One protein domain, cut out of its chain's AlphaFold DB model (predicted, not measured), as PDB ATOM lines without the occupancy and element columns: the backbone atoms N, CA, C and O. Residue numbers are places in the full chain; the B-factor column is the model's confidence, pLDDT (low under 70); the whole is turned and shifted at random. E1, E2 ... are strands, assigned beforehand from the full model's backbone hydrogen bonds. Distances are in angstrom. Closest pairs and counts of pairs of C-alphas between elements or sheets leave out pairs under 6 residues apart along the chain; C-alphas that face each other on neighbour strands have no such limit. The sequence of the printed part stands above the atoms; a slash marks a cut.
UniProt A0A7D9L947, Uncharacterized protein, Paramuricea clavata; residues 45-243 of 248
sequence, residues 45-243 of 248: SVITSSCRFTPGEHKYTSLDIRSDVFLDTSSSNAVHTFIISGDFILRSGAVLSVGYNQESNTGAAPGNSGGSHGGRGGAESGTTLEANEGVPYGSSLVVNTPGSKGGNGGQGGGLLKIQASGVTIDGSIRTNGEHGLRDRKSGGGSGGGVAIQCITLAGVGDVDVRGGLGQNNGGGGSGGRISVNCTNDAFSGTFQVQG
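AT A GLANCE: This is residues 45 to 243 of the 248 residues of an uncharacterized protein of Paramuricea clavata (UniProt A0A7D9L947). With little regular structure, the chain winds in stacked turns, its parallel strands forming a sandwich of two sheets; long links fill the end away from E1. The 199 printed residues, 72 in fifteen strands, E1 to E15, have no named helix: all strand. It is compact, radius of gyration of the C-alphas 16.5 A, spanning 51 by 31 by 27 A.

IN THESE COORDINATES: Find C-alpha 45 at (299.192, 186.710, 199.829), where E1 45-47 begins; then E2 51-53, E3 56-60, E4 62-65, E5 69-71, E6 79-84, E7 87-90, E8 95-98, E9 159-163, E10 166-169, E11 172-174, E12 193-203 of 19.7 A, E13 206-208, E14 225-235, E15 238-240, ending at C-alpha 240 (273.619, 196.641, 195.212).

HOW THE PARTS SIT: The parallel sheet E2 E5 E8 E11 E13 E15 has N 53 and O 70 at 2.9 A. It faces the branched sheet of the other strands, where E12 has E9 and E10 on one side and E14 on the other, N 194 and O 225 at 2.9 A.

THE WHOLE: The printed part has no cut; E8 to E9, E11 to E12 and E13 to E14 are long links. No printed residue is under 70.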
ATOM      1  N   SER A  45     299.469 187.274 201.157       93.06
ATOM      2  CA  SER A  45     299.192 186.710 199.829       93.06
ATOM      3  C   SER A  45     298.796 187.795 198.831       93.06
ATOM      4  O   SER A  45     297.981 188.668 199.133       93.06
ATOM      5  N   VAL A  46     299.344 187.701 197.616       97.12
ATOM      6  CA  VAL A  46     298.948 188.516 196.461       97.12
ATOM      7  C   VAL A  46     298.428 187.574 195.381       97.12
ATOM      8  O   VAL A  46     299.197 186.802 194.810       97.12
ATOM      9  N   ILE A  47     297.126 187.619 195.102       96.81
ATOM     10  CA  ILE A  47     296.492 186.760 194.098       96.81
ATOM     11  C   ILE A  47     296.585 187.443 192.733       96.81
ATOM     12  O   ILE A  47     295.884 188.418 192.468       96.81
ATOM     13  N   THR A  48     297.467 186.941 191.870       96.81
ATOM     14  CA  THR A  48     297.744 187.498 190.530       96.81
ATOM     15  C   THR A  48     297.169 186.674 189.378       96.81
ATOM     16  O   THR A  48     297.204 187.125 188.235       96.81
ATOM     17  N   SER A  49     296.622 185.492 189.658       96.38
ATOM     18  CA  SER A  49     295.980 184.599 188.692       96.38
ATOM     19  C   SER A  49     294.702 184.009 189.279       96.38
ATOM     20  O   SER A  49     294.572 183.895 190.499       96.38
ATOM     21  N   SER A  50     293.756 183.633 188.415       97.12
ATOM     22  CA  SER A  50     292.470 183.116 188.871       97.12
ATOM     23  C   SER A  50     292.614 181.804 189.631       97.12
ATOM     24  O   SER A  50     293.275 180.866 189.181       97.12
ATOM     25  N   CYS A  51     291.964 181.738 190.786       97.25
ATOM     26  CA  CYS A  51     292.056 180.622 191.717       97.25
ATOM     27  C   CYS A  51     290.741 180.457 192.486       97.25
ATOM     28  O   CYS A  51     289.834 181.289 192.381       97.25
ATOM     29  N   ARG A  52     290.638 179.378 193.264       97.00
ATOM     30  CA  ARG A  52     289.465 179.104 194.095       97.00
ATOM     31  C   ARG A  52     289.789 178.833 195.562       97.00
ATOM     32  O   ARG A  52     290.853 178.309 195.891       97.00
ATOM     33  N   PHE A  53     288.844 179.150 196.437       97.12
ATOM     34  CA  PHE A  53     288.850 178.773 197.850       97.12
ATOM     35  C   PHE A  53     287.739 177.764 198.125       97.12
ATOM     36  O   PHE A  53     286.638 177.911 197.610       97.12
ATOM     37  N   THR A  54     287.998 176.791 198.998       96.62
ATOM     38  CA  THR A  54     286.958 175.921 199.571       96.62
ATOM     39  C   THR A  54     286.174 176.644 200.680       96.62
ATOM     40  O   THR A  54     286.695 177.615 201.241       96.62
ATOM     41  N   PRO A  55     284.966 176.180 201.058       96.69
ATOM     42  CA  PRO A  55     284.197 176.766 202.160       96.69
ATOM     43  C   PRO A  55     284.972 176.797 203.481       96.69
ATOM     44  O   PRO A  55     285.756 175.888 203.759       96.69
ATOM     45  N   GLY A  56     284.704 177.793 204.333       96.88
ATOM     46  CA  GLY A  56     285.279 177.892 205.681       96.88
ATOM     47  C   GLY A  56     286.020 179.198 205.982       96.88
ATOM     48  O   GLY A  56     285.747 180.242 205.391       96.88
ATOM     49  N   GLU A  57     286.930 179.143 206.959       97.69
ATOM     50  CA  GLU A  57     287.730 180.291 207.403       97.69
ATOM     51  C   GLU A  57     289.062 180.397 206.654       97.69
ATOM     52  O   GLU A  57     289.785 179.412 206.512       97.69
ATOM     53  N   HIS A  58     289.426 181.620 206.268       97.25
ATOM     54  CA  HIS A  58     290.638 181.950 205.518       97.25
ATOM     55  C   HIS A  58     291.402 183.043 206.272       97.25
ATOM     56  O   HIS A  58     290.877 184.140 206.467       97.25
ATOM     57  N   LYS A  59     292.611 182.740 206.760       97.69
ATOM     58  CA  LYS A  59     293.330 183.574 207.743       97.69
ATOM     59  C   LYS A  59     294.586 184.200 207.148       97.69
ATOM     60  O   LYS A  59     295.442 183.485 206.637       97.69
ATOM     61  N   TYR A  60     294.701 185.523 207.265       97.81
ATOM     62  CA  TYR A  60     295.785 186.312 206.681       97.81
ATOM     63  C   TYR A  60     296.283 187.412 207.629       97.81
ATOM     64  O   TYR A  60     295.582 187.883 208.520       97.81
ATOM     65  N   THR A  61     297.501 187.877 207.388       98.06
ATOM     66  CA  THR A  61     297.990 189.190 207.817       98.06
ATOM     67  C   THR A  61     297.628 190.260 206.788       98.06
ATOM     68  O   THR A  61     297.268 191.366 207.172       98.06
ATOM     69  N   SER A  62     297.674 189.930 205.493       97.75
ATOM     70  CA  SER A  62     297.290 190.832 204.399       97.75
ATOM     71  C   SER A  62     296.899 190.041 203.146       97.75
ATOM     72  O   SER A  62     297.573 189.058 202.814       97.75
ATOM     73  N   LEU A  63     295.882 190.491 202.414       98.31
ATOM     74  CA  LEU A  63     295.404 189.838 201.191       98.31
ATOM     75  C   LEU A  63     295.142 190.873 200.084       98.31
ATOM     76  O   LEU A  63     294.236 191.690 200.213       98.31
ATOM     77  N   ASP A  64     295.920 190.824 198.998       98.38
ATOM     78  CA  ASP A  64     295.799 191.706 197.822       98.38
ATOM     79  C   ASP A  64     295.339 190.883 196.605       98.38
ATOM     80  O   ASP A  64     296.104 190.100 196.038       98.38
ATOM     81  N   ILE A  65     294.070 191.018 196.226       98.44
ATOM     82  CA  ILE A  65     293.432 190.271 195.139       98.44
ATOM     83  C   ILE A  65     293.446 191.118 193.864       98.44
ATOM     84  O   ILE A  65     292.820 192.175 193.804       98.44
ATOM     85  N   ARG A  66     294.144 190.631 192.831       98.38
ATOM     86  CA  ARG A  66     294.361 191.316 191.541       98.38
ATOM     87  C   ARG A  66     293.804 190.558 190.332       98.38
ATOM     88  O   ARG A  66     294.031 190.965 189.198       98.38
ATOM     89  N   SER A  67     293.129 189.437 190.568       98.00
ATOM     90  CA  SER A  67     292.552 188.551 189.556       98.00
ATOM     91  C   SER A  67     291.292 187.889 190.117       98.00
ATOM     92  O   SER A  67     291.062 187.943 191.325       98.00
ATOM     93  N   ASP A  68     290.484 187.271 189.259       98.31
ATOM     94  CA  ASP A  68     289.201 186.687 189.653       98.31
ATOM     95  C   ASP A  68     289.363 185.507 190.620       98.31
ATOM     96  O   ASP A  68     290.031 184.516 190.317       98.31
ATOM     97  N   VAL A  69     288.708 185.601 191.774       98.31
ATOM     98  CA  VAL A  69     288.704 184.590 192.831       98.31
ATOM     99  C   VAL A  69     287.307 184.005 192.971       98.31
ATOM    100  O   VAL A  69     286.322 184.726 193.141       98.31
ATOM    101  N   PHE A  70     287.242 182.678 192.960       98.12
ATOM    102  CA  PHE A  70     286.005 181.920 193.097       98.12
ATOM    103  C   PHE A  70     285.935 181.291 194.491       98.12
ATOM    104  O   PHE A  70     286.864 180.618 194.936       98.12
ATOM    105  N   LEU A  71     284.848 181.531 195.212       98.06
ATOM    106  CA  LEU A  71     284.601 180.922 196.514       98.06
ATOM    107  C   LEU A  71     283.649 179.736 196.302       98.06
ATOM    108  O   LEU A  71     282.439 179.927 196.159       98.06
ATOM    109  N   ASP A  72     284.222 178.533 196.189       96.44
ATOM    110  CA  ASP A  72     283.489 177.284 195.957       96.44
ATOM    111  C   ASP A  72     282.588 176.975 197.153       96.44
ATOM    112  O   ASP A  72     283.029 177.040 198.298       96.44
ATOM    113  N   THR A  73     281.361 176.528 196.897       95.25
ATOM    114  CA  THR A  73     280.421 176.058 197.922       95.25
ATOM    115  C   THR A  73     280.285 174.532 197.911       95.25
ATOM    116  O   THR A  73     280.620 173.867 196.929       95.25
ATOM    117  N   SER A  74     279.785 173.951 199.005       93.06
ATOM    118  CA  SER A  74     279.426 172.527 199.097       93.06
ATOM    119  C   SER A  74     277.942 172.332 199.424       93.06
ATOM    120  O   SER A  74     277.262 173.257 199.869       93.06
ATOM    121  N   SER A  75     277.467 171.087 199.318       88.44
ATOM    122  CA  SER A  75     276.158 170.602 199.798       88.44
ATOM    123  C   SER A  75     276.018 170.587 201.337       88.44
ATOM    124  O   SER A  75     275.371 169.719 201.918       88.44
ATOM    125  N   SER A  76     276.736 171.465 202.038       88.69
ATOM    126  CA  SER A  76     276.764 171.538 203.505       88.69
ATOM    127  C   SER A  76     277.303 172.867 204.032       88.69
ATOM    128  O   SER A  76     277.004 173.242 205.164       88.69
ATOM    129  N   ASN A  77     278.088 173.593 203.231       93.75
ATOM    130  CA  ASN A  77     278.657 174.875 203.608       93.75
ATOM    131  C   ASN A  77     278.738 175.816 202.396       93.75
ATOM    132  O   ASN A  77     279.429 175.545 201.416       93.75
ATOM    133  N   ALA A  78     278.057 176.955 202.507       96.00
ATOM    134  CA  ALA A  78     278.090 178.048 201.539       96.00
ATOM    135  C   ALA A  78     278.681 179.337 202.144       96.00
ATOM    136  O   ALA A  78     278.340 180.436 201.710       96.00
ATOM    137  N   VAL A  79     279.501 179.211 203.194       97.38
ATOM    138  CA  VAL A  79     280.037 180.323 203.989       97.38
ATOM    139  C   VAL A  79     281.556 180.409 203.855       97.38
ATOM    140  O   VAL A  79     282.271 179.435 204.101       97.38
ATOM    141  N   HIS A  80     282.043 181.608 203.544       98.38
ATOM    142  CA  HIS A  80     283.458 181.966 203.594       98.38
ATOM    143  C   HIS A  80     283.662 183.103 204.586       98.38
ATOM    144  O   HIS A  80     282.979 184.124 204.508       98.38
ATOM    145  N   THR A  81     284.624 182.941 205.490       98.62
ATOM    146  CA  THR A  81     285.020 183.977 206.450       98.62
ATOM    147  C   THR A  81     286.491 184.300 206.245       98.62
ATOM    148  O   THR A  81     287.352 183.509 206.624       98.62
ATOM    149  N   PHE A  82     286.798 185.458 205.667       98.50
ATOM    150  CA  PHE A  82     288.156 185.985 205.677       98.50
ATOM    151  C   PHE A  82     288.410 186.724 206.992       98.50
ATOM    152  O   PHE A  82     287.635 187.602 207.372       98.50
ATOM    153  N   ILE A  83     289.503 186.370 207.665       98.44
ATOM    154  CA  ILE A  83     289.964 186.983 208.913       98.44
ATOM    155  C   ILE A  83     291.383 187.496 208.656       98.44
ATOM    156  O   ILE A  83     292.323 186.707 208.538       98.44
ATOM    157  N   ILE A  84     291.526 188.812 208.525       98.44
ATOM    158  CA  ILE A  84     292.769 189.497 208.176       98.44
ATOM    159  C   ILE A  84     293.186 190.401 209.342       98.44
ATOM    160  O   ILE A  84     292.385 191.196 209.821       98.44
ATOM    161  N   SER A  85     294.430 190.319 209.821       98.00
ATOM    162  CA  SER A  85     294.883 191.228 210.892       98.00
ATOM    163  C   SER A  85     295.241 192.634 210.389       98.00
ATOM    164  O   SER A  85     295.129 193.595 211.143       98.00
ATOM    165  N   GLY A  86     295.687 192.757 209.137       98.12
ATOM    166  CA  GLY A  86     295.937 194.014 208.427       98.12
ATOM    167  C   GLY A  86     294.894 194.258 207.335       98.12
ATOM    168  O   GLY A  86     293.698 194.308 207.624       98.12
ATOM    169  N   ASP A  87     295.353 194.397 206.090       98.19
ATOM    170  CA  ASP A  87     294.532 194.881 204.976       98.19
ATOM    171  C   ASP A  87     293.999 193.767 204.065       98.19
ATOM    172  O   ASP A  87     294.745 192.900 203.595       98.19
ATOM    173  N   PHE A  88     292.704 193.844 203.759       98.62
ATOM    174  CA  PHE A  88     292.062 193.173 202.632       98.62
ATOM    175  C   PHE A  88     291.900 194.178 201.487       98.62
ATOM    176  O   PHE A  88     291.271 195.220 201.659       98.62
ATOM    177  N   ILE A  89     292.440 193.867 200.310       98.75
ATOM    178  CA  ILE A  89     292.393 194.739 199.136       98.75
ATOM    179  C   ILE A  89     291.899 193.933 197.935       98.75
ATOM    180  O   ILE A  89     292.579 193.017 197.481       98.75
ATOM    181  N   LEU A  90     290.745 194.301 197.380       98.75
ATOM    182  CA  LEU A  90     290.247 193.800 196.099       98.75
ATOM    183  C   LEU A  90     290.469 194.879 195.035       98.75
ATOM    184  O   LEU A  90     289.780 195.899 195.041       98.75
ATOM    185  N   ARG A  91     291.443 194.679 194.142       98.75
ATOM    186  CA  ARG A  91     291.833 195.673 193.128       98.75
ATOM    187  C   ARG A  91     290.794 195.818 192.021       98.75
ATOM    188  O   ARG A  91     290.049 194.889 191.713       98.75
ATOM    189  N   SER A  92     290.826 196.971 191.356       98.50
ATOM    190  CA  SER A  92     290.038 197.217 190.148       98.50
ATOM    191  C   SER A  92     290.284 196.143 189.084       98.50
ATOM    192  O   SER A  92     291.418 195.712 188.869       98.50
ATOM    193  N   GLY A  93     289.204 195.694 188.445       97.31
ATOM    194  CA  GLY A  93     289.209 194.604 187.468       97.31
ATOM    195  C   GLY A  93     289.148 193.191 188.059       97.31
ATOM    196  O   GLY A  93     288.824 192.273 187.315       97.31
ATOM    197  N   ALA A  94     289.397 193.000 189.360       98.38
ATOM    198  CA  ALA A  94     289.272 191.695 190.009       98.38
ATOM    199  C   ALA A  94     287.842 191.441 190.516       98.38
ATOM    200  O   ALA A  94     287.218 192.316 191.126       98.38
ATOM    201  N   VAL A  95     287.340 190.221 190.315       98.62
ATOM    202  CA  VAL A  95     286.041 189.768 190.829       98.62
ATOM    203  C   VAL A  95     286.226 188.747 191.950       98.62
ATOM    204  O   VAL A  95     286.849 187.710 191.754       98.62
ATOM    205  N   LEU A  96     285.605 188.980 193.104       98.38
ATOM    206  CA  LEU A  96     285.414 187.974 194.147       98.38
ATOM    207  C   LEU A  96     283.997 187.396 194.033       98.38
ATOM    208  O   LEU A  96     283.031 188.006 194.496       98.38
ATOM    209  N   SER A  97     283.862 186.235 193.390       98.38
ATOM    210  CA  SER A  97     282.567 185.598 193.117       98.38
ATOM    211  C   SER A  97     282.315 184.424 194.054       98.38
ATOM    212  O   SER A  97     283.119 183.496 194.120       98.38
ATOM    213  N   VAL A  98     281.172 184.420 194.733       98.31
ATOM    214  CA  VAL A  98     280.778 183.350 195.658       98.31
ATOM    215  C   VAL A  98     279.787 182.403 194.999       98.31
ATOM    216  O   VAL A  98     278.845 182.848 194.344       98.31
ATOM    217  N   GLY A  99     280.010 181.101 195.171       97.00
ATOM    218  CA  GLY A  99     279.118 180.054 194.686       97.00
ATOM    219  C   GLY A  99     277.762 180.030 195.395       97.00
ATOM    220  O   GLY A  99     277.479 180.808 196.310       97.00
ATOM    221  N   TYR A 100     276.907 179.108 194.959       96.69
ATOM    222  CA  TYR A 100     275.524 179.023 195.415       96.69
ATOM    223  C   TYR A 100     275.344 178.114 196.634       96.69
ATOM    224  O   TYR A 100     276.052 177.128 196.827       96.69
ATOM    225  N   ASN A 101     274.350 178.428 197.452       94.06
ATOM    226  CA  ASN A 101     273.918 177.624 198.575       94.06
ATOM    227  C   ASN A 101     272.965 176.511 198.118       94.06
ATOM    228  O   ASN A 101     271.807 176.774 197.782       94.06
ATOM    229  N   GLN A 102     273.460 175.273 198.138       82.75
ATOM    230  CA  GLN A 102     272.781 174.126 197.528       82.75
ATOM    231  C   GLN A 102     271.604 173.593 198.372       82.75
ATOM    232  O   GLN A 102     270.674 173.009 197.823       82.75
ATOM    233  N   GLU A 103     271.609 173.845 199.688       70.81
ATOM    234  CA  GLU A 103     270.745 173.146 200.660       70.81
ATOM    235  C   GLU A 103     269.587 173.980 201.241       70.81
ATOM    236  O   GLU A 103     268.667 173.432 201.853       70.81
ATOM    237  N   SER A 104     269.607 175.315 201.128       70.94
ATOM    238  CA  SER A 104     268.627 176.131 201.863       70.94
ATOM    239  C   SER A 104     267.271 176.229 201.166       70.94
ATOM    240  O   SER A 104     267.071 176.996 200.220       70.94
ATOM    241  N   ASN A 105     266.309 175.526 201.763       70.69
ATOM    242  CA  ASN A 105     264.874 175.748 201.594       70.69
ATOM    243  C   ASN A 105     264.325 176.842 202.542       70.69
ATOM    244  O   ASN A 105     263.116 177.051 202.615       70.69
ATOM    245  N   THR A 106     265.174 177.547 203.300       72.31
ATOM    246  CA  THR A 106     264.743 178.607 204.227       72.31
ATOM    247  C   THR A 106     264.131 179.761 203.429       72.31
ATOM    248  O   THR A 106     264.810 180.390 202.629       72.31
ATOM    249  N   GLY A 107     262.833 180.031 203.573       73.12
ATOM    250  CA  GLY A 107     262.157 181.029 202.730       73.12
ATOM    251  C   GLY A 107     262.018 180.637 201.248       73.12
ATOM    252  O   GLY A 107     261.700 181.493 200.420       73.12
ATOM    253  N   ALA A 108     262.242 179.365 200.903       79.00
ATOM    254  CA  ALA A 108     261.757 178.798 199.651       79.00
ATOM    255  C   ALA A 108     260.260 178.490 199.802       79.00
ATOM    256  O   ALA A 108     259.851 177.905 200.803       79.00
ATOM    257  N   ALA A 109     259.448 178.871 198.817       79.00
ATOM    258  CA  ALA A 109     258.040 178.481 198.765       79.00
ATOM    259  C   ALA A 109     257.852 177.216 197.905       79.00
ATOM    260  O   ALA A 109     258.698 176.939 197.043       79.00
ATOM    261  N   PRO A 110     256.734 176.483 198.060       73.62
ATOM    262  CA  PRO A 110     256.353 175.426 197.129       73.62
ATOM    263  C   PRO A 110     256.205 175.926 195.685       73.62
ATOM    264  O   PRO A 110     255.993 177.109 195.413       73.62
ATOM    265  N   GLY A 111     256.282 174.996 194.732       83.88
ATOM    266  CA  GLY A 111     256.126 175.307 193.313       83.88
ATOM    267  C   GLY A 111     257.314 176.088 192.750       83.88
ATOM    268  O   GLY A 111     258.461 175.646 192.838       83.88
ATOM    269  N   ASN A 112     257.038 177.215 192.091       90.38
ATOM    270  CA  ASN A 112     258.002 177.875 191.202       90.38
ATOM    271  C   ASN A 112     258.236 179.354 191.552       90.38
ATOM    272  O   ASN A 112     258.637 180.142 190.693       90.38
ATOM    273  N   SER A 113     257.981 179.731 192.806       91.62
ATOM    274  CA  SER A 113     258.316 181.042 193.372       91.62
ATOM    275  C   SER A 113     259.825 181.236 193.533       91.62
ATOM    276  O   SER A 113     260.581 180.270 193.656       91.62
ATOM    277  N   GLY A 114     260.268 182.492 193.576       94.19
ATOM    278  CA  GLY A 114     261.656 182.834 193.886       94.19
ATOM    279  C   GLY A 114     262.012 182.656 195.368       94.19
ATOM    280  O   GLY A 114     261.133 182.639 196.230       94.19
ATOM    281  N   GLY A 115     263.309 182.544 195.668       94.75
ATOM    282  CA  GLY A 115     263.817 182.498 197.047       94.75
ATOM    283  C   GLY A 115     263.576 183.816 197.795       94.75
ATOM    284  O   GLY A 115     263.414 184.859 197.159       94.75
ATOM    285  N   SER A 116     263.570 183.776 199.133       94.62
ATOM    286  CA  SER A 116     263.149 184.902 199.994       94.62
ATOM    287  C   SER A 116     264.186 185.330 201.049       94.62
ATOM    288  O   SER A 116     263.860 185.514 202.223       94.62
ATOM    289  N   HIS A 117     265.457 185.491 200.677       94.56
ATOM    290  CA  HIS A 117     266.436 186.117 201.570       94.56
ATOM    291  C   HIS A 117     266.209 187.637 201.655       94.56
ATOM    292  O   HIS A 117     266.165 188.353 200.660       94.56
ATOM    293  N   GLY A 118     266.012 188.150 202.863       92.25
ATOM    294  CA  GLY A 118     265.862 189.570 203.173       92.25
ATOM    295  C   GLY A 118     264.564 190.267 202.729       92.25
ATOM    296  O   GLY A 118     264.160 191.249 203.360       92.25
ATOM    297  N   GLY A 119     263.889 189.756 201.700       91.62
ATOM    298  CA  GLY A 119     262.565 190.166 201.227       91.62
ATOM    299  C   GLY A 119     261.805 188.964 200.656       91.62
ATOM    300  O   GLY A 119     262.382 187.891 200.513       91.62
ATOM    301  N   ARG A 120     260.513 189.110 200.339       92.25
ATOM    302  CA  ARG A 120     259.719 188.015 199.746       92.25
ATOM    303  C   ARG A 120     260.122 187.828 198.280       92.25
ATOM    304  O   ARG A 120     260.143 188.800 197.526       92.25
ATOM    305  N   GLY A 121     260.424 186.593 197.883       92.06
ATOM    306  CA  GLY A 121     260.624 186.233 196.481       92.06
ATOM    307  C   GLY A 121     259.343 186.410 195.664       92.06
ATOM    308  O   GLY A 121     258.232 186.313 196.187       92.06
ATOM    309  N   GLY A 122     259.476 186.672 194.367       92.81
ATOM    310  CA  GLY A 122     258.338 186.786 193.461       92.81
ATOM    311  C   GLY A 122     257.522 185.493 193.415       92.81
ATOM    312  O   GLY A 122     258.083 184.396 193.432       92.81
ATOM    313  N   ALA A 123     256.198 185.621 193.331       90.38
ATOM    314  CA  ALA A 123     255.334 184.496 192.987       90.38
ATOM    315  C   ALA A 123     255.560 184.085 191.524       90.38
ATOM    316  O   ALA A 123     256.026 184.881 190.699       90.38
ATOM    317  N   GLU A 124     255.195 182.849 191.202       88.56
ATOM    318  CA  GLU A 124     254.996 182.442 189.816       88.56
ATOM    319  C   GLU A 124     253.838 183.204 189.144       88.56
ATOM    320  O   GLU A 124     252.882 183.635 189.794       88.56
ATOM    321  N   SER A 125     253.920 183.374 187.823       85.00
ATOM    322  CA  SER A 125     252.888 184.050 187.032       85.00
ATOM    323  C   SER A 125     251.546 183.319 187.148       85.00
ATOM    324  O   SER A 125     251.493 182.089 187.051       85.00
ATOM    325  N   GLY A 126     250.475 184.090 187.352       81.00
ATOM    326  CA  GLY A 126     249.119 183.594 187.620       81.00
ATOM    327  C   GLY A 126     248.766 183.448 189.107       81.00
ATOM    328  O   GLY A 126     247.584 183.339 189.423       81.00
ATOM    329  N   THR A 127     249.744 183.514 190.013       82.31
ATOM    330  CA  THR A 127     249.553 183.289 191.458       82.31
ATOM    331  C   THR A 127     249.757 184.585 192.248       82.31
ATOM    332  O   THR A 127     250.604 185.413 191.906       82.31
ATOM    333  N   THR A 128     248.970 184.803 193.308       79.62
ATOM    334  CA  THR A 128     249.111 186.000 194.155       79.62
ATOM    335  C   THR A 128     250.364 185.914 195.031       79.62
ATOM    336  O   THR A 128     250.832 184.833 195.383       79.62
ATOM    337  N   LEU A 129     250.901 187.067 195.450       75.00
ATOM    338  CA  LEU A 129     251.974 187.099 196.454       75.00
ATOM    339  C   LEU A 129     251.513 186.625 197.840       75.00
ATOM    340  O   LEU A 129     252.365 186.343 198.674       75.00
ATOM    341  N   GLU A 130     250.205 186.546 198.091       73.06
ATOM    342  CA  GLU A 130     249.613 186.002 199.317       73.06
ATOM    343  C   GLU A 130     249.652 184.468 199.324       73.06
ATOM    344  O   GLU A 130     250.130 183.883 200.288       73.06
ATOM    345  N   ALA A 131     249.270 183.833 198.209       70.38
ATOM    346  CA  ALA A 131     249.400 182.388 197.998       70.38
ATOM    347  C   ALA A 131     250.864 181.923 197.832       70.38
ATOM    348  O   ALA A 131     251.143 180.728 197.786       70.38
ATOM    349  N   ASN A 132     251.815 182.858 197.738       73.31
ATOM    350  CA  ASN A 132     253.236 182.561 197.795       73.31
ATOM    351  C   ASN A 132     253.708 182.482 199.256       73.31
ATOM    352  O   ASN A 132     253.976 183.502 199.897       73.31
ATOM    353  N   GLU A 133     253.888 181.254 199.740       75.19
ATOM    354  CA  GLU A 133     254.372 180.923 201.089       75.19
ATOM    355  C   GLU A 133     255.850 181.302 201.345       75.19
ATOM    356  O   GLU A 133     256.418 180.955 202.378       75.19
ATOM    357  N   GLY A 134     256.498 182.038 200.435       80.56
ATOM    358  CA  GLY A 134     257.858 182.548 200.601       80.56
ATOM    359  C   GLY A 134     257.969 183.481 201.808       80.56
ATOM    360  O   GLY A 134     257.559 184.647 201.759       80.56
ATOM    361  N   VAL A 135     258.520 182.969 202.910       85.06
ATOM    362  CA  VAL A 135     258.766 183.733 204.142       85.06
ATOM    363  C   VAL A 135     260.120 184.448 204.046       85.06
ATOM    364  O   VAL A 135     261.144 183.772 203.924       85.06
ATOM    365  N   PRO A 136     260.167 185.792 204.134       91.56
ATOM    366  CA  PRO A 136     261.422 186.529 204.228       91.56
ATOM    367  C   PRO A 136     262.208 186.133 205.481       91.56
ATOM    368  O   PRO A 136     261.649 186.112 206.578       91.56
ATOM    369  N   TYR A 137     263.507 185.884 205.345       92.81
ATOM    370  CA  TYR A 137     264.392 185.569 206.476       92.81
ATOM    371  C   TYR A 137     265.723 186.335 206.391       92.81
ATOM    372  O   TYR A 137     265.997 187.028 205.413       92.81
ATOM    373  N   GLY A 138     266.558 186.205 207.423       90.56
ATOM    374  CA  GLY A 138     267.858 186.874 207.509       90.56
ATOM    375  C   GLY A 138     267.758 188.278 208.114       90.56
ATOM    376  O   GLY A 138     266.966 189.127 207.682       90.56
ATOM    377  N   SER A 139     268.581 188.528 209.135       90.12
ATOM    378  CA  SER A 139     268.628 189.820 209.827       90.12
ATOM    379  C   SER A 139     269.137 190.925 208.897       90.12
ATOM    380  O   SER A 139     270.022 190.705 208.072       90.12
ATOM    381  N   SER A 140     268.573 192.125 209.026       83.94
ATOM    382  CA  SER A 140     269.086 193.341 208.384       83.94
ATOM    383  C   SER A 140     270.307 193.925 209.104       83.94
ATOM    384  O   SER A 140     271.037 194.703 208.503       83.94
ATOM    385  N   LEU A 141     270.530 193.556 210.372       86.31
ATOM    386  CA  LEU A 141     271.616 194.080 211.210       86.31
ATOM    387  C   LEU A 141     272.824 193.136 211.284       86.31
ATOM    388  O   LEU A 141     273.953 193.591 211.436       86.31
ATOM    389  N   VAL A 142     272.595 191.820 211.204       90.88
ATOM    390  CA  VAL A 142     273.635 190.792 211.373       90.88
ATOM    391  C   VAL A 142     273.529 189.776 210.241       90.88
ATOM    392  O   VAL A 142     272.744 188.830 210.313       90.88
ATOM    393  N   VAL A 143     274.322 189.959 209.185       95.50
ATOM    394  CA  VAL A 143     274.291 189.077 208.012       95.50
ATOM    395  C   VAL A 143     275.075 187.797 208.295       95.50
ATOM    396  O   VAL A 143     276.295 187.720 208.156       95.50
ATOM    397  N   ASN A 144     274.349 186.778 208.751       94.69
ATOM    398  CA  ASN A 144     274.889 185.472 209.123       94.69
ATOM    399  C   ASN A 144     274.288 184.297 208.331       94.69
ATOM    400  O   ASN A 144     274.717 183.164 208.546       94.69
ATOM    401  N   THR A 145     273.357 184.562 207.410       94.75
ATOM    402  CA  THR A 145     272.702 183.560 206.563       94.75
ATOM    403  C   THR A 145     273.078 183.707 205.084       94.75
ATOM    404  O   THR A 145     273.111 184.831 204.579       94.75
ATOM    405  N   PRO A 146     273.332 182.599 204.363       96.00
ATOM    406  CA  PRO A 146     273.335 182.588 202.901       96.00
ATOM    407  C   PRO A 146     271.910 182.730 202.337       96.00
ATOM    408  O   PRO A 146     270.917 182.587 203.060       96.00
ATOM    409  N   GLY A 147     271.822 182.972 201.031       95.94
ATOM    410  CA  GLY A 147     270.578 183.004 200.267       95.94
ATOM    411  C   GLY A 147     269.934 181.622 200.130       95.94
ATOM    412  O   GLY A 147     270.560 180.592 200.390       95.94
ATOM    413  N   SER A 148     268.678 181.605 199.695       94.50
ATOM    414  CA  SER A 148     267.862 180.399 199.546       94.50
ATOM    415  C   SER A 148     267.392 180.139 198.127       94.50
ATOM    416  O   SER A 148     267.311 181.045 197.288       94.50
ATOM    417  N   LYS A 149     267.060 178.872 197.884       93.69
ATOM    418  CA  LYS A 149     266.564 178.362 196.612       93.69
ATOM    419  C   LYS A 149     265.192 178.948 196.249       93.69
ATOM    420  O   LYS A 149     264.327 179.115 197.106       93.69
ATOM    421  N   GLY A 150     264.960 179.198 194.962       91.62
ATOM    422  CA  GLY A 150     263.629 179.482 194.423       91.62
ATOM    423  C   GLY A 150     262.892 178.208 194.026       91.62
ATOM    424  O   GLY A 150     263.037 177.759 192.892       91.62
ATOM    425  N   GLY A 151     262.107 177.623 194.936       88.00
ATOM    426  CA  GLY A 151     261.207 176.492 194.656       88.00
ATOM    427  C   GLY A 151     261.863 175.344 193.867       88.00
ATOM    428  O   GLY A 151     262.863 174.758 194.290       88.00
ATOM    429  N   ASN A 152     261.324 175.033 192.685       85.81
ATOM    430  CA  ASN A 152     261.857 174.034 191.742       85.81
ATOM    431  C   ASN A 152     263.026 174.518 190.848       85.81
ATOM    432  O   ASN A 152     263.352 173.854 189.862       85.81
ATOM    433  N   GLY A 153     263.627 175.669 191.151       91.44
ATOM    434  CA  GLY A 153     264.635 176.341 190.331       91.44
ATOM    435  C   GLY A 153     265.941 176.655 191.056       91.44
ATOM    436  O   GLY A 153     266.479 175.804 191.765       91.44
ATOM    437  N   GLY A 154     266.454 177.860 190.804       94.06
ATOM    438  CA  GLY A 154     267.827 178.263 191.096       94.06
ATOM    439  C   GLY A 154     268.167 178.306 192.584       94.06
ATOM    440  O   GLY A 154     267.330 178.639 193.427       94.06
ATOM    441  N   GLN A 155     269.415 177.980 192.894       95.56
ATOM    442  CA  GLN A 155     270.013 178.032 194.225       95.56
ATOM    443  C   GLN A 155     270.278 179.474 194.689       95.56
ATOM    444  O   GLN A 155     270.527 180.374 193.887       95.56
ATOM    445  N   GLY A 156     270.230 179.716 196.001       95.94
ATOM    446  CA  GLY A 156     270.518 181.043 196.558       95.94
ATOM    447  C   GLY A 156     272.012 181.382 196.538       95.94
ATOM    448  O   GLY A 156     272.842 180.487 196.450       95.94
ATOM    449  N   GLY A 157     272.384 182.656 196.650       97.38
ATOM    450  CA  GLY A 157     273.795 183.054 196.742       97.38
ATOM    451  C   GLY A 157     274.459 182.630 198.061       97.38
ATOM    452  O   GLY A 157     273.800 182.541 199.099       97.38
ATOM    453  N   GLY A 158     275.770 182.385 198.051       97.88
ATOM    454  CA  GLY A 158     276.548 182.092 199.260       97.88
ATOM    455  C   GLY A 158     276.702 183.284 200.219       97.88
ATOM    456  O   GLY A 158     276.196 184.384 199.990       97.88
ATOM    457  N   LEU A 159     277.413 183.063 201.324       98.00
ATOM    458  CA  LEU A 159     277.681 184.055 202.365       98.00
ATOM    459  C   LEU A 159     279.178 184.362 202.448       98.00
ATOM    460  O   LEU A 159     279.983 183.486 202.762       98.00
ATOM    461  N   LEU A 160     279.528 185.628 202.247       98.69
ATOM    462  CA  LEU A 160     280.866 186.160 202.469       98.69
ATOM    463  C   LEU A 160     280.910 186.971 203.764       98.69
ATOM    464  O   LEU A 160     280.081 187.854 203.984       98.69
ATOM    465  N   LYS A 161     281.914 186.712 204.596       98.75
ATOM    466  CA  LYS A 161     282.271 187.531 205.753       98.75
ATOM    467  C   LYS A 161     283.714 188.001 205.598       98.75
ATOM    468  O   LYS A 161     284.590 187.191 205.301       98.75
ATOM    469  N   ILE A 162     283.956 189.289 205.807       98.69
ATOM    470  CA  ILE A 162     285.284 189.908 205.811       98.69
ATOM    471  C   ILE A 162     285.460 190.589 207.165       98.69
ATOM    472  O   ILE A 162     284.681 191.472 207.523       98.69
ATOM    473  N   GLN A 163     286.480 190.171 207.907       98.62
ATOM    474  CA  GLN A 163     286.937 190.809 209.137       98.62
ATOM    475  C   GLN A 163     288.378 191.265 208.903       98.62
ATOM    476  O   GLN A 163     289.241 190.418 208.683       98.62
ATOM    477  N   ALA A 164     288.636 192.573 208.895       98.50
ATOM    478  CA  ALA A 164     289.962 193.132 208.605       98.50
ATOM    479  C   ALA A 164     290.253 194.393 209.431       98.50
ATOM    480  O   ALA A 164     289.327 195.009 209.950       98.50
ATOM    481  N   SER A 165     291.511 194.835 209.503       98.38
ATOM    482  CA  SER A 165     291.793 196.204 209.960       98.38
ATOM    483  C   SER A 165     291.395 197.200 208.868       98.38
ATOM    484  O   SER A 165     290.507 198.025 209.092       98.38
ATOM    485  N   GLY A 166     291.977 197.061 207.674       98.56
ATOM    486  CA  GLY A 166     291.611 197.826 206.481       98.56
ATOM    487  C   GLY A 166     290.885 196.975 205.443       98.56
ATOM    488  O   GLY A 166     291.250 195.823 205.202       98.56
ATOM    489  N   VAL A 167     289.856 197.538 204.810       98.88
ATOM    490  CA  VAL A 167     289.146 196.943 203.671       98.88
ATOM    491  C   VAL A 167     289.119 197.953 202.527       98.88
ATOM    492  O   VAL A 167     288.513 199.014 202.649       98.88
ATOM    493  N   THR A 168     289.726 197.601 201.396       98.88
ATOM    494  CA  THR A 168     289.661 198.379 200.152       98.88
ATOM    495  C   THR A 168     288.975 197.555 199.070       98.88
ATOM    496  O   THR A 168     289.441 196.467 198.728       98.88
ATOM    497  N   ILE A 169     287.873 198.067 198.519       98.81
ATOM    498  CA  ILE A 169     287.102 197.419 197.450       98.81
ATOM    499  C   ILE A 169     287.105 198.340 196.226       98.81
ATOM    500  O   ILE A 169     286.298 199.260 196.132       98.81
ATOM    501  N   ASP A 170     288.012 198.079 195.287       98.81
ATOM    502  CA  ASP A 170     288.084 198.737 193.972       98.81
ATOM    503  C   ASP A 170     287.571 197.831 192.834       98.81
ATOM    504  O   ASP A 170     287.283 198.313 191.738       98.81
ATOM    505  N   GLY A 171     287.493 196.519 193.081       98.69
ATOM    506  CA  GLY A 171     286.890 195.511 192.200       98.69
ATOM    507  C   GLY A 171     285.442 195.166 192.570       98.69
ATOM    508  O   GLY A 171     284.769 195.932 193.258       98.69
ATOM    509  N   SER A 172     284.967 193.993 192.137       98.75
ATOM    510  CA  SER A 172     283.578 193.550 192.346       98.75
ATOM    511  C   SER A 172     283.470 192.365 193.309       98.75
ATOM    512  O   SER A 172     284.051 191.313 193.054       98.75
ATOM    513  N   ILE A 173     282.645 192.462 194.351       98.88
ATOM    514  CA  ILE A 173     282.215 191.319 195.176       98.88
ATOM    515  C   ILE A 173     280.840 190.854 194.689       98.88
ATOM    516  O   ILE A 173     279.949 191.684 194.539       98.88
ATOM    517  N   ARG A 174     280.629 189.549 194.469       98.56
ATOM    518  CA  ARG A 174     279.339 189.007 193.994       98.56
ATOM    519  C   ARG A 174     278.877 187.802 194.810       98.56
ATOM    520  O   ARG A 174     279.555 186.779 194.833       98.56
ATOM    521  N   THR A 175     277.692 187.892 195.410       97.94
ATOM    522  CA  THR A 175     276.990 186.778 196.086       97.94
ATOM    523  C   THR A 175     275.582 186.605 195.502       97.94
ATOM    524  O   THR A 175     274.585 186.506 196.213       97.94
ATOM    525  N   ASN A 176     275.477 186.608 194.174       98.12
ATOM    526  CA  ASN A 176     274.195 186.570 193.465       98.12
ATOM    527  C   ASN A 176     273.503 185.198 193.553       98.12
ATOM    528  O   ASN A 176     274.157 184.161 193.643       98.12
ATOM    529  N   GLY A 177     272.171 185.199 193.502       97.12
ATOM    530  CA  GLY A 177     271.351 183.995 193.374       97.12
ATOM    531  C   GLY A 177     271.300 183.473 191.936       97.12
ATOM    532  O   GLY A 177     271.286 184.241 190.970       97.12
ATOM    533  N   GLU A 178     271.240 182.153 191.794       96.94
ATOM    534  CA  GLU A 178     271.140 181.469 190.508       96.94
ATOM    535  C   GLU A 178     269.785 181.754 189.841       96.94
ATOM    536  O   GLU A 178     268.740 181.858 190.489       96.94
ATOM    537  N   HIS A 179     269.774 181.870 188.516       96.69
ATOM    538  CA  HIS A 179     268.529 181.962 187.757       96.69
ATOM    539  C   HIS A 179     267.719 180.660 187.830       96.69
ATOM    540  O   HIS A 179     268.260 179.583 188.070       96.69
ATOM    541  N   GLY A 180     266.418 180.747 187.556       92.94
ATOM    542  CA  GLY A 180     265.610 179.568 187.265       92.94
ATOM    543  C   GLY A 180     266.187 178.756 186.100       92.94
ATOM    544  O   GLY A 180     266.959 179.247 185.268       92.94
ATOM    545  N   LEU A 181     265.774 177.498 186.028       91.25
ATOM    546  CA  LEU A 181     266.165 176.550 184.995       91.25
ATOM    547  C   LEU A 181     265.357 176.813 183.715       91.25
ATOM    548  O   LEU A 181     264.128 176.876 183.729       91.25
ATOM    549  N   ARG A 182     266.055 177.001 182.590       87.69
ATOM    550  CA  ARG A 182     265.456 177.467 181.321       87.69
ATOM    551  C   ARG A 182     264.510 176.464 180.654       87.69
ATOM    552  O   ARG A 182     263.759 176.855 179.769       87.69
ATOM    553  N   ASP A 183     264.545 175.201 181.055       87.62
ATOM    554  CA  ASP A 183     263.784 174.082 180.489       87.62
ATOM    555  C   ASP A 183     262.406 173.864 181.145       87.62
ATOM    556  O   ASP A 183     261.595 173.099 180.628       87.62
ATOM    557  N   ARG A 184     262.116 174.531 182.272       86.44
ATOM    558  CA  ARG A 184     260.869 174.350 183.038       86.44
ATOM    559  C   ARG A 184     260.435 175.601 183.797       86.44
ATOM    560  O   ARG A 184     261.242 176.497 184.049       86.44
ATOM    561  N   LYS A 185     259.159 175.653 184.201       90.19
ATOM    562  CA  LYS A 185     258.641 176.658 185.149       90.19
ATOM    563  C   LYS A 185     259.440 176.540 186.444       90.19
ATOM    564  O   LYS A 185     259.461 175.471 187.046       90.19
ATOM    565  N   SER A 186     260.173 177.587 186.818       93.19
ATOM    566  CA  SER A 186     261.121 177.505 187.934       93.19
ATOM    567  C   SER A 186     261.521 178.881 188.474       93.19
ATOM    568  O   SER A 186     261.721 179.837 187.719       93.19
ATOM    569  N   GLY A 187     261.617 178.988 189.799       94.38
ATOM    570  CA  GLY A 187     261.964 180.236 190.473       94.38
ATOM    571  C   GLY A 187     263.455 180.557 190.399       94.38
ATOM    572  O   GLY A 187     264.286 179.665 190.246       94.38
ATOM    573  N   GLY A 188     263.805 181.834 190.525       95.94
ATOM    574  CA  GLY A 188     265.186 182.253 190.759       95.94
ATOM    575  C   GLY A 188     265.563 182.146 192.237       95.94
ATOM    576  O   GLY A 188     264.752 182.447 193.117       95.94
ATOM    577  N   GLY A 189     266.797 181.742 192.523       96.12
ATOM    578  CA  GLY A 189     267.355 181.781 193.871       96.12
ATOM    579  C   GLY A 189     267.511 183.214 194.372       96.12
ATOM    580  O   GLY A 189     267.662 184.151 193.589       96.12
ATOM    581  N   SER A 190     267.450 183.408 195.684       96.69
ATOM    582  CA  SER A 190     267.648 184.732 196.285       96.69
ATOM    583  C   SER A 190     269.122 185.117 196.386       96.69
ATOM    584  O   SER A 190     270.007 184.257 196.389       96.69
ATOM    585  N   GLY A 191     269.390 186.419 196.478       97.44
ATOM    586  CA  GLY A 191     270.735 186.925 196.737       97.44
ATOM    587  C   GLY A 191     271.296 186.414 198.069       97.44
ATOM    588  O   GLY A 191     270.568 186.157 199.028       97.44
ATOM    589  N   GLY A 192     272.612 186.261 198.119       97.00
ATOM    590  CA  GLY A 192     273.357 185.750 199.259       97.00
ATOM    591  C   GLY A 192     273.530 186.755 200.396       97.00
ATOM    592  O   GLY A 192     272.657 187.578 200.678       97.00
ATOM    593  N   GLY A 193     274.668 186.678 201.079       97.31
ATOM    594  CA  GLY A 193     275.011 187.594 202.163       97.31
ATOM    595  C   GLY A 193     276.426 188.142 202.032       97.31
ATOM    596  O   GLY A 193     277.339 187.405 201.665       97.31
ATOM    597  N   VAL A 194     276.620 189.415 202.369       98.56
ATOM    598  CA  VAL A 194     277.948 190.015 202.576       98.56
ATOM    599  C   VAL A 194     277.976 190.714 203.935       98.56
ATOM    600  O   VAL A 194     277.164 191.599 204.197       98.56
ATOM    601  N   ALA A 195     278.913 190.332 204.799       98.38
ATOM    602  CA  ALA A 195     279.177 191.008 206.065       98.38
ATOM    603  C   ALA A 195     280.611 191.548 206.075       98.38
ATOM    604  O   ALA A 195     281.557 190.775 205.944       98.38
ATOM    605  N   ILE A 196     280.771 192.858 206.248       98.44
ATOM    606  CA  ILE A 196     282.070 193.527 206.353       98.44
ATOM    607  C   ILE A 196     282.182 194.118 207.758       98.44
ATOM    608  O   ILE A 196     281.325 194.897 208.175       98.44
ATOM    609  N   GLN A 197     283.236 193.749 208.479       98.50
ATOM    610  CA  GLN A 197     283.582 194.291 209.786       98.50
ATOM    611  C   GLN A 197     285.028 194.789 209.747       98.50
ATOM    612  O   GLN A 197     285.932 194.001 209.461       98.50
ATOM    613  N   CYS A 198     285.258 196.077 210.007       98.50
ATOM    614  CA  CYS A 198     286.594 196.656 209.863       98.50
ATOM    615  C   CYS A 198     286.874 197.906 210.709       98.50
ATOM    616  O   CYS A 198     286.000 198.404 211.413       98.50
ATOM    617  N   ILE A 199     288.105 198.421 210.665       98.56
ATOM    618  CA  ILE A 199     288.447 199.733 211.241       98.56
ATOM    619  C   ILE A 199     288.307 200.817 210.166       98.56
ATOM    620  O   ILE A 199     287.745 201.880 210.440       98.56
ATOM    621  N   THR A 200     288.777 200.547 208.946       98.62
ATOM    622  CA  THR A 200     288.677 201.456 207.795       98.62
ATOM    623  C   THR A 200     288.100 200.747 206.570       98.62
ATOM    624  O   THR A 200     288.586 199.688 206.175       98.62
ATOM    625  N   LEU A 201     287.075 201.342 205.953       98.81
ATOM    626  CA  LEU A 201     286.548 200.937 204.648       98.81
ATOM    627  C   LEU A 201     286.861 202.015 203.603       98.81
ATOM    628  O   LEU A 201     286.675 203.202 203.868       98.81
ATOM    629  N   ALA A 202     287.321 201.613 202.422       98.75
ATOM    630  CA  ALA A 202     287.620 202.505 201.306       98.75
ATOM    631  C   ALA A 202     287.404 201.822 199.943       98.75
ATOM    632  O   ALA A 202     287.187 200.611 199.851       98.75
ATOM    633  N   GLY A 203     287.494 202.611 198.872       98.62
ATOM    634  CA  GLY A 203     287.471 202.137 197.485       98.62
ATOM    635  C   GLY A 203     286.269 202.623 196.674       98.62
ATOM    636  O   GLY A 203     285.393 203.333 197.180       98.62
ATOM    637  N   VAL A 204     286.273 202.262 195.389       98.69
ATOM    638  CA  VAL A 204     285.332 202.736 194.348       98.69
ATOM    639  C   VAL A 204     284.540 201.614 193.650       98.69
ATOM    640  O   VAL A 204     283.814 201.876 192.694       98.69
ATOM    641  N   GLY A 205     284.703 200.367 194.093       98.62
ATOM    642  CA  GLY A 205     284.156 199.164 193.459       98.62
ATOM    643  C   GLY A 205     282.672 198.895 193.735       98.62
ATOM    644  O   GLY A 205     281.914 199.768 194.166       98.62
ATOM    645  N   ASP A 206     282.233 197.659 193.498       98.44
ATOM    646  CA  ASP A 206     280.844 197.236 193.703       98.44
ATOM    647  C   ASP A 206     280.711 195.973 194.561       98.44
ATOM    648  O   ASP A 206     281.529 195.056 194.511       98.44
ATOM    649  N   VAL A 207     279.641 195.921 195.351       98.69
ATOM    650  CA  VAL A 207     279.225 194.739 196.112       98.69
ATOM    651  C   VAL A 207     277.808 194.377 195.685       98.69
ATOM    652  O   VAL A 207     276.855 195.098 195.981       98.69
ATOM    653  N   ASP A 208     277.683 193.261 194.976       98.00
ATOM    654  CA  ASP A 208     276.479 192.829 194.274       98.00
ATOM    655  C   ASP A 208     275.841 191.591 194.916       98.00
ATOM    656  O   ASP A 208     276.465 190.532 195.037       98.00
ATOM    657  N   VAL A 209     274.582 191.738 195.337       97.56
ATOM    658  CA  VAL A 209     273.803 190.718 196.051       97.56
ATOM    659  C   VAL A 209     272.379 190.650 195.483       97.56
ATOM    660  O   VAL A 209     271.373 190.965 196.137       97.56
ATOM    661  N   ARG A 210     272.297 190.267 194.207       97.69
ATOM    662  CA  ARG A 210     271.066 190.178 193.409       97.69
ATOM    663  C   ARG A 210     270.387 188.817 193.486       97.69
ATOM    664  O   ARG A 210     271.041 187.781 193.564       97.69
ATOM    665  N   GLY A 211     269.062 188.831 193.384       97.50
ATOM    666  CA  GLY A 211     268.252 187.643 193.135       97.50
ATOM    667  C   GLY A 211     268.307 187.185 191.682       97.50
ATOM    668  O   GLY A 211     268.386 187.991 190.752       97.50
ATOM    669  N   GLY A 212     268.210 185.877 191.478       97.25
ATOM    670  CA  GLY A 212     268.107 185.275 190.162       97.25
ATOM    671  C   GLY A 212     266.763 185.560 189.490       97.25
ATOM    672  O   GLY A 212     265.715 185.639 190.133       97.25
ATOM    673  N   LEU A 213     266.782 185.687 188.164       96.75
ATOM    674  CA  LEU A 213     265.575 185.757 187.340       96.75
ATOM    675  C   LEU A 213     264.794 184.437 187.430       96.75
ATOM    676  O   LEU A 213     265.403 183.368 187.380       96.75
ATOM    677  N   GLY A 214     263.465 184.501 187.497       94.81
ATOM    678  CA  GLY A 214     262.621 183.319 187.293       94.81
ATOM    679  C   GLY A 214     262.565 182.921 185.812       94.81
ATOM    680  O   GLY A 214     262.856 183.741 184.940       94.81
ATOM    681  N   GLN A 215     262.187 181.675 185.514       95.38
ATOM    682  CA  GLN A 215     262.068 181.157 184.142       95.38
ATOM    683  C   GLN A 215     260.706 180.510 183.885       95.38
ATOM    684  O   GLN A 215     260.123 179.892 184.779       95.38
ATOM    685  N   ASN A 216     260.217 180.627 182.645       92.12
ATOM    686  CA  ASN A 216     259.001 179.978 182.137       92.12
ATOM    687  C   ASN A 216     257.780 180.153 183.057       92.12
ATOM    688  O   ASN A 216     257.191 179.167 183.489       92.12
ATOM    689  N   ASN A 217     257.409 181.397 183.377       91.62
ATOM    690  CA  ASN A 217     256.404 181.767 184.394       91.62
ATOM    691  C   ASN A 217     256.810 181.565 185.870       91.62
ATOM    692  O   ASN A 217     255.969 181.705 186.757       91.62
ATOM    693  N   GLY A 218     258.071 181.258 186.168       93.12
ATOM    694  CA  GLY A 218     258.596 181.222 187.534       93.12
ATOM    695  C   GLY A 218     258.890 182.606 188.124       93.12
ATOM    696  O   GLY A 218     259.162 183.575 187.406       93.12
ATOM    697  N   GLY A 219     258.840 182.686 189.452       94.25
ATOM    698  CA  GLY A 219     259.073 183.902 190.226       94.25
ATOM    699  C   GLY A 219     260.549 184.290 190.329       94.25
ATOM    700  O   GLY A 219     261.420 183.430 190.438       94.25
ATOM    701  N   GLY A 220     260.851 185.588 190.299       95.19
ATOM    702  CA  GLY A 220     262.213 186.080 190.530       95.19
ATOM    703  C   GLY A 220     262.602 185.997 192.007       95.19
ATOM    704  O   GLY A 220     261.775 186.269 192.874       95.19
ATOM    705  N   GLY A 221     263.841 185.615 192.310       95.69
ATOM    706  CA  GLY A 221     264.343 185.591 193.687       95.69
ATOM    707  C   GLY A 221     264.423 186.993 194.288       95.69
ATOM    708  O   GLY A 221     264.625 187.973 193.571       95.69
ATOM    709  N   SER A 222     264.288 187.118 195.606       95.44
ATOM    710  CA  SER A 222     264.603 188.368 196.303       95.44
ATOM    711  C   SER A 222     266.086 188.735 196.141       95.44
ATOM    712  O   SER A 222     266.909 187.900 195.762       95.44
ATOM    713  N   GLY A 223     266.459 189.974 196.481       94.81
ATOM    714  CA  GLY A 223     267.868 190.292 196.746       94.81
ATOM    715  C   GLY A 223     268.410 189.488 197.935       94.81
ATOM    716  O   GLY A 223     267.773 188.550 198.406       94.81
ATOM    717  N   GLY A 224     269.584 189.851 198.435       95.56
ATOM    718  CA  GLY A 224     270.103 189.291 199.683       95.56
ATOM    719  C   GLY A 224     270.245 190.323 200.793       95.56
ATOM    720  O   GLY A 224     269.389 191.193 200.982       95.56
ATOM    721  N   ARG A 225     271.346 190.227 201.540       96.94
ATOM    722  CA  ARG A 225     271.690 191.171 202.609       96.94
ATOM    723  C   ARG A 225     273.148 191.614 202.523       96.94
ATOM    724  O   ARG A 225     274.034 190.802 202.268       96.94
ATOM    725  N   ILE A 226     273.387 192.888 202.820       97.31
ATOM    726  CA  ILE A 226     274.717 193.456 203.043       97.31
ATOM    727  C   ILE A 226     274.694 194.138 204.414       97.31
ATOM    728  O   ILE A 226     273.765 194.894 204.692       97.31
ATOM    729  N   SER A 227     275.696 193.887 205.256       96.62
ATOM    730  CA  SER A 227     275.950 194.670 206.473       96.62
ATOM    731  C   SER A 227     277.397 195.138 206.502       96.62
ATOM    732  O   SER A 227     278.308 194.317 206.384       96.62
ATOM    733  N   VAL A 228     277.594 196.434 206.722       96.94
ATOM    734  CA  VAL A 228     278.900 197.064 206.926       96.94
ATOM    735  C   VAL A 228     278.948 197.598 208.350       96.94
ATOM    736  O   VAL A 228     278.039 198.307 208.776       96.94
ATOM    737  N   ASN A 229     279.989 197.239 209.092       97.06
ATOM    738  CA  ASN A 229     280.248 197.727 210.440       97.06
ATOM    739  C   ASN A 229     281.729 198.100 210.547       97.06
ATOM    740  O   ASN A 229     282.564 197.257 210.889       97.06
ATOM    741  N   CYS A 230     282.052 199.345 210.198       97.38
ATOM    742  CA  CYS A 230     283.412 199.859 210.254       97.38
ATOM    743  C   CYS A 230     283.494 201.197 210.989       97.38
ATOM    744  O   CYS A 230     282.559 201.993 210.940       97.38
ATOM    745  N   THR A 231     284.609 201.442 211.686       98.31
ATOM    746  CA  THR A 231     284.797 202.663 212.494       98.31
ATOM    747  C   THR A 231     284.922 203.922 211.637       98.31
ATOM    748  O   THR A 231     284.393 204.966 212.006       98.31
ATOM    749  N   ASN A 232     285.607 203.824 210.497       97.81
ATOM    750  CA  ASN A 232     285.776 204.907 209.537       97.81
ATOM    751  C   ASN A 232     285.361 204.396 208.157       97.81
ATOM    752  O   ASN A 232     285.909 203.399 207.683       97.81
ATOM    753  N   ASP A 233     284.420 205.082 207.517       96.44
ATOM    754  CA  ASP A 233     283.950 204.748 206.176       96.44
ATOM    755  C   ASP A 233     284.299 205.880 205.201       96.44
ATOM    756  O   ASP A 233     283.875 207.024 205.371       96.44
ATOM    757  N   ALA A 234     285.119 205.546 204.209       97.69
ATOM    758  CA  ALA A 234     285.494 206.376 203.072       97.69
ATOM    759  C   ALA A 234     285.180 205.659 201.741       97.69
ATOM    760  O   ALA A 234     285.784 205.956 200.706       97.69
ATOM    761  N   PHE A 235     284.272 204.678 201.756       98.44
ATOM    762  CA  PHE A 235     283.808 204.005 200.551       98.44
ATOM    763  C   PHE A 235     282.997 204.963 199.676       98.44
ATOM    764  O   PHE A 235     282.102 205.668 200.140       98.44
ATOM    765  N   SER A 236     283.303 204.967 198.382       98.19
ATOM    766  CA  SER A 236     282.604 205.767 197.366       98.19
ATOM    767  C   SER A 236     282.090 204.921 196.196       98.19
ATOM    768  O   SER A 236     281.567 205.456 195.220       98.19
ATOM    769  N   GLY A 237     282.223 203.595 196.307       98.00
ATOM    770  CA  GLY A 237     281.638 202.616 195.401       98.00
ATOM    771  C   GLY A 237     280.146 202.375 195.659       98.00
ATOM    772  O   GLY A 237     279.443 203.218 196.218       98.00
ATOM    773  N   THR A 238     279.632 201.208 195.255       98.38
ATOM    774  CA  THR A 238     278.192 200.902 195.371       98.38
ATOM    775  C   THR A 238     277.876 199.576 196.061       98.38
ATOM    776  O   THR A 238     278.490 198.546 195.796       98.38
ATOM    777  N   PHE A 239     276.841 199.595 196.903       97.69
ATOM    778  CA  PHE A 239     276.196 198.406 197.459       97.69
ATOM    779  C   PHE A 239     274.888 198.150 196.702       97.69
ATOM    780  O   PHE A 239     274.009 199.012 196.672       97.69
ATOM    781  N   GLN A 240     274.752 196.983 196.072       96.25
ATOM    782  CA  GLN A 240     273.619 196.641 195.212       96.25
ATOM    783  C   GLN A 240     272.876 195.417 195.750       96.25
ATOM    784  O   GLN A 240     273.382 194.299 195.743       96.25
ATOM    785  N   VAL A 241     271.631 195.629 196.179       95.56
ATOM    786  CA  VAL A 241     270.711 194.568 196.612       95.56
ATOM    787  C   VAL A 241     269.426 194.715 195.809       95.56
ATOM    788  O   VAL A 241     268.678 195.671 196.004       95.56
ATOM    789  N   GLN A 242     269.174 193.803 194.869       96.19
ATOM    790  CA  GLN A 242     268.027 193.900 193.957       96.19
ATOM    791  C   GLN A 242     267.375 192.527 193.765       96.19
ATOM    792  O   GLN A 242     268.064 191.511 193.708       96.19
ATOM    793  N   GLY A 243     266.047 192.487 193.659       94.75
ATOM    794  CA  GLY A 243     265.327 191.265 193.302       94.75
ATOM    795  C   GLY A 243     265.482 190.919 191.819       94.75
ATOM    796  O   GLY A 243     265.584 191.802 190.968       94.75
TER     797      GLY A 243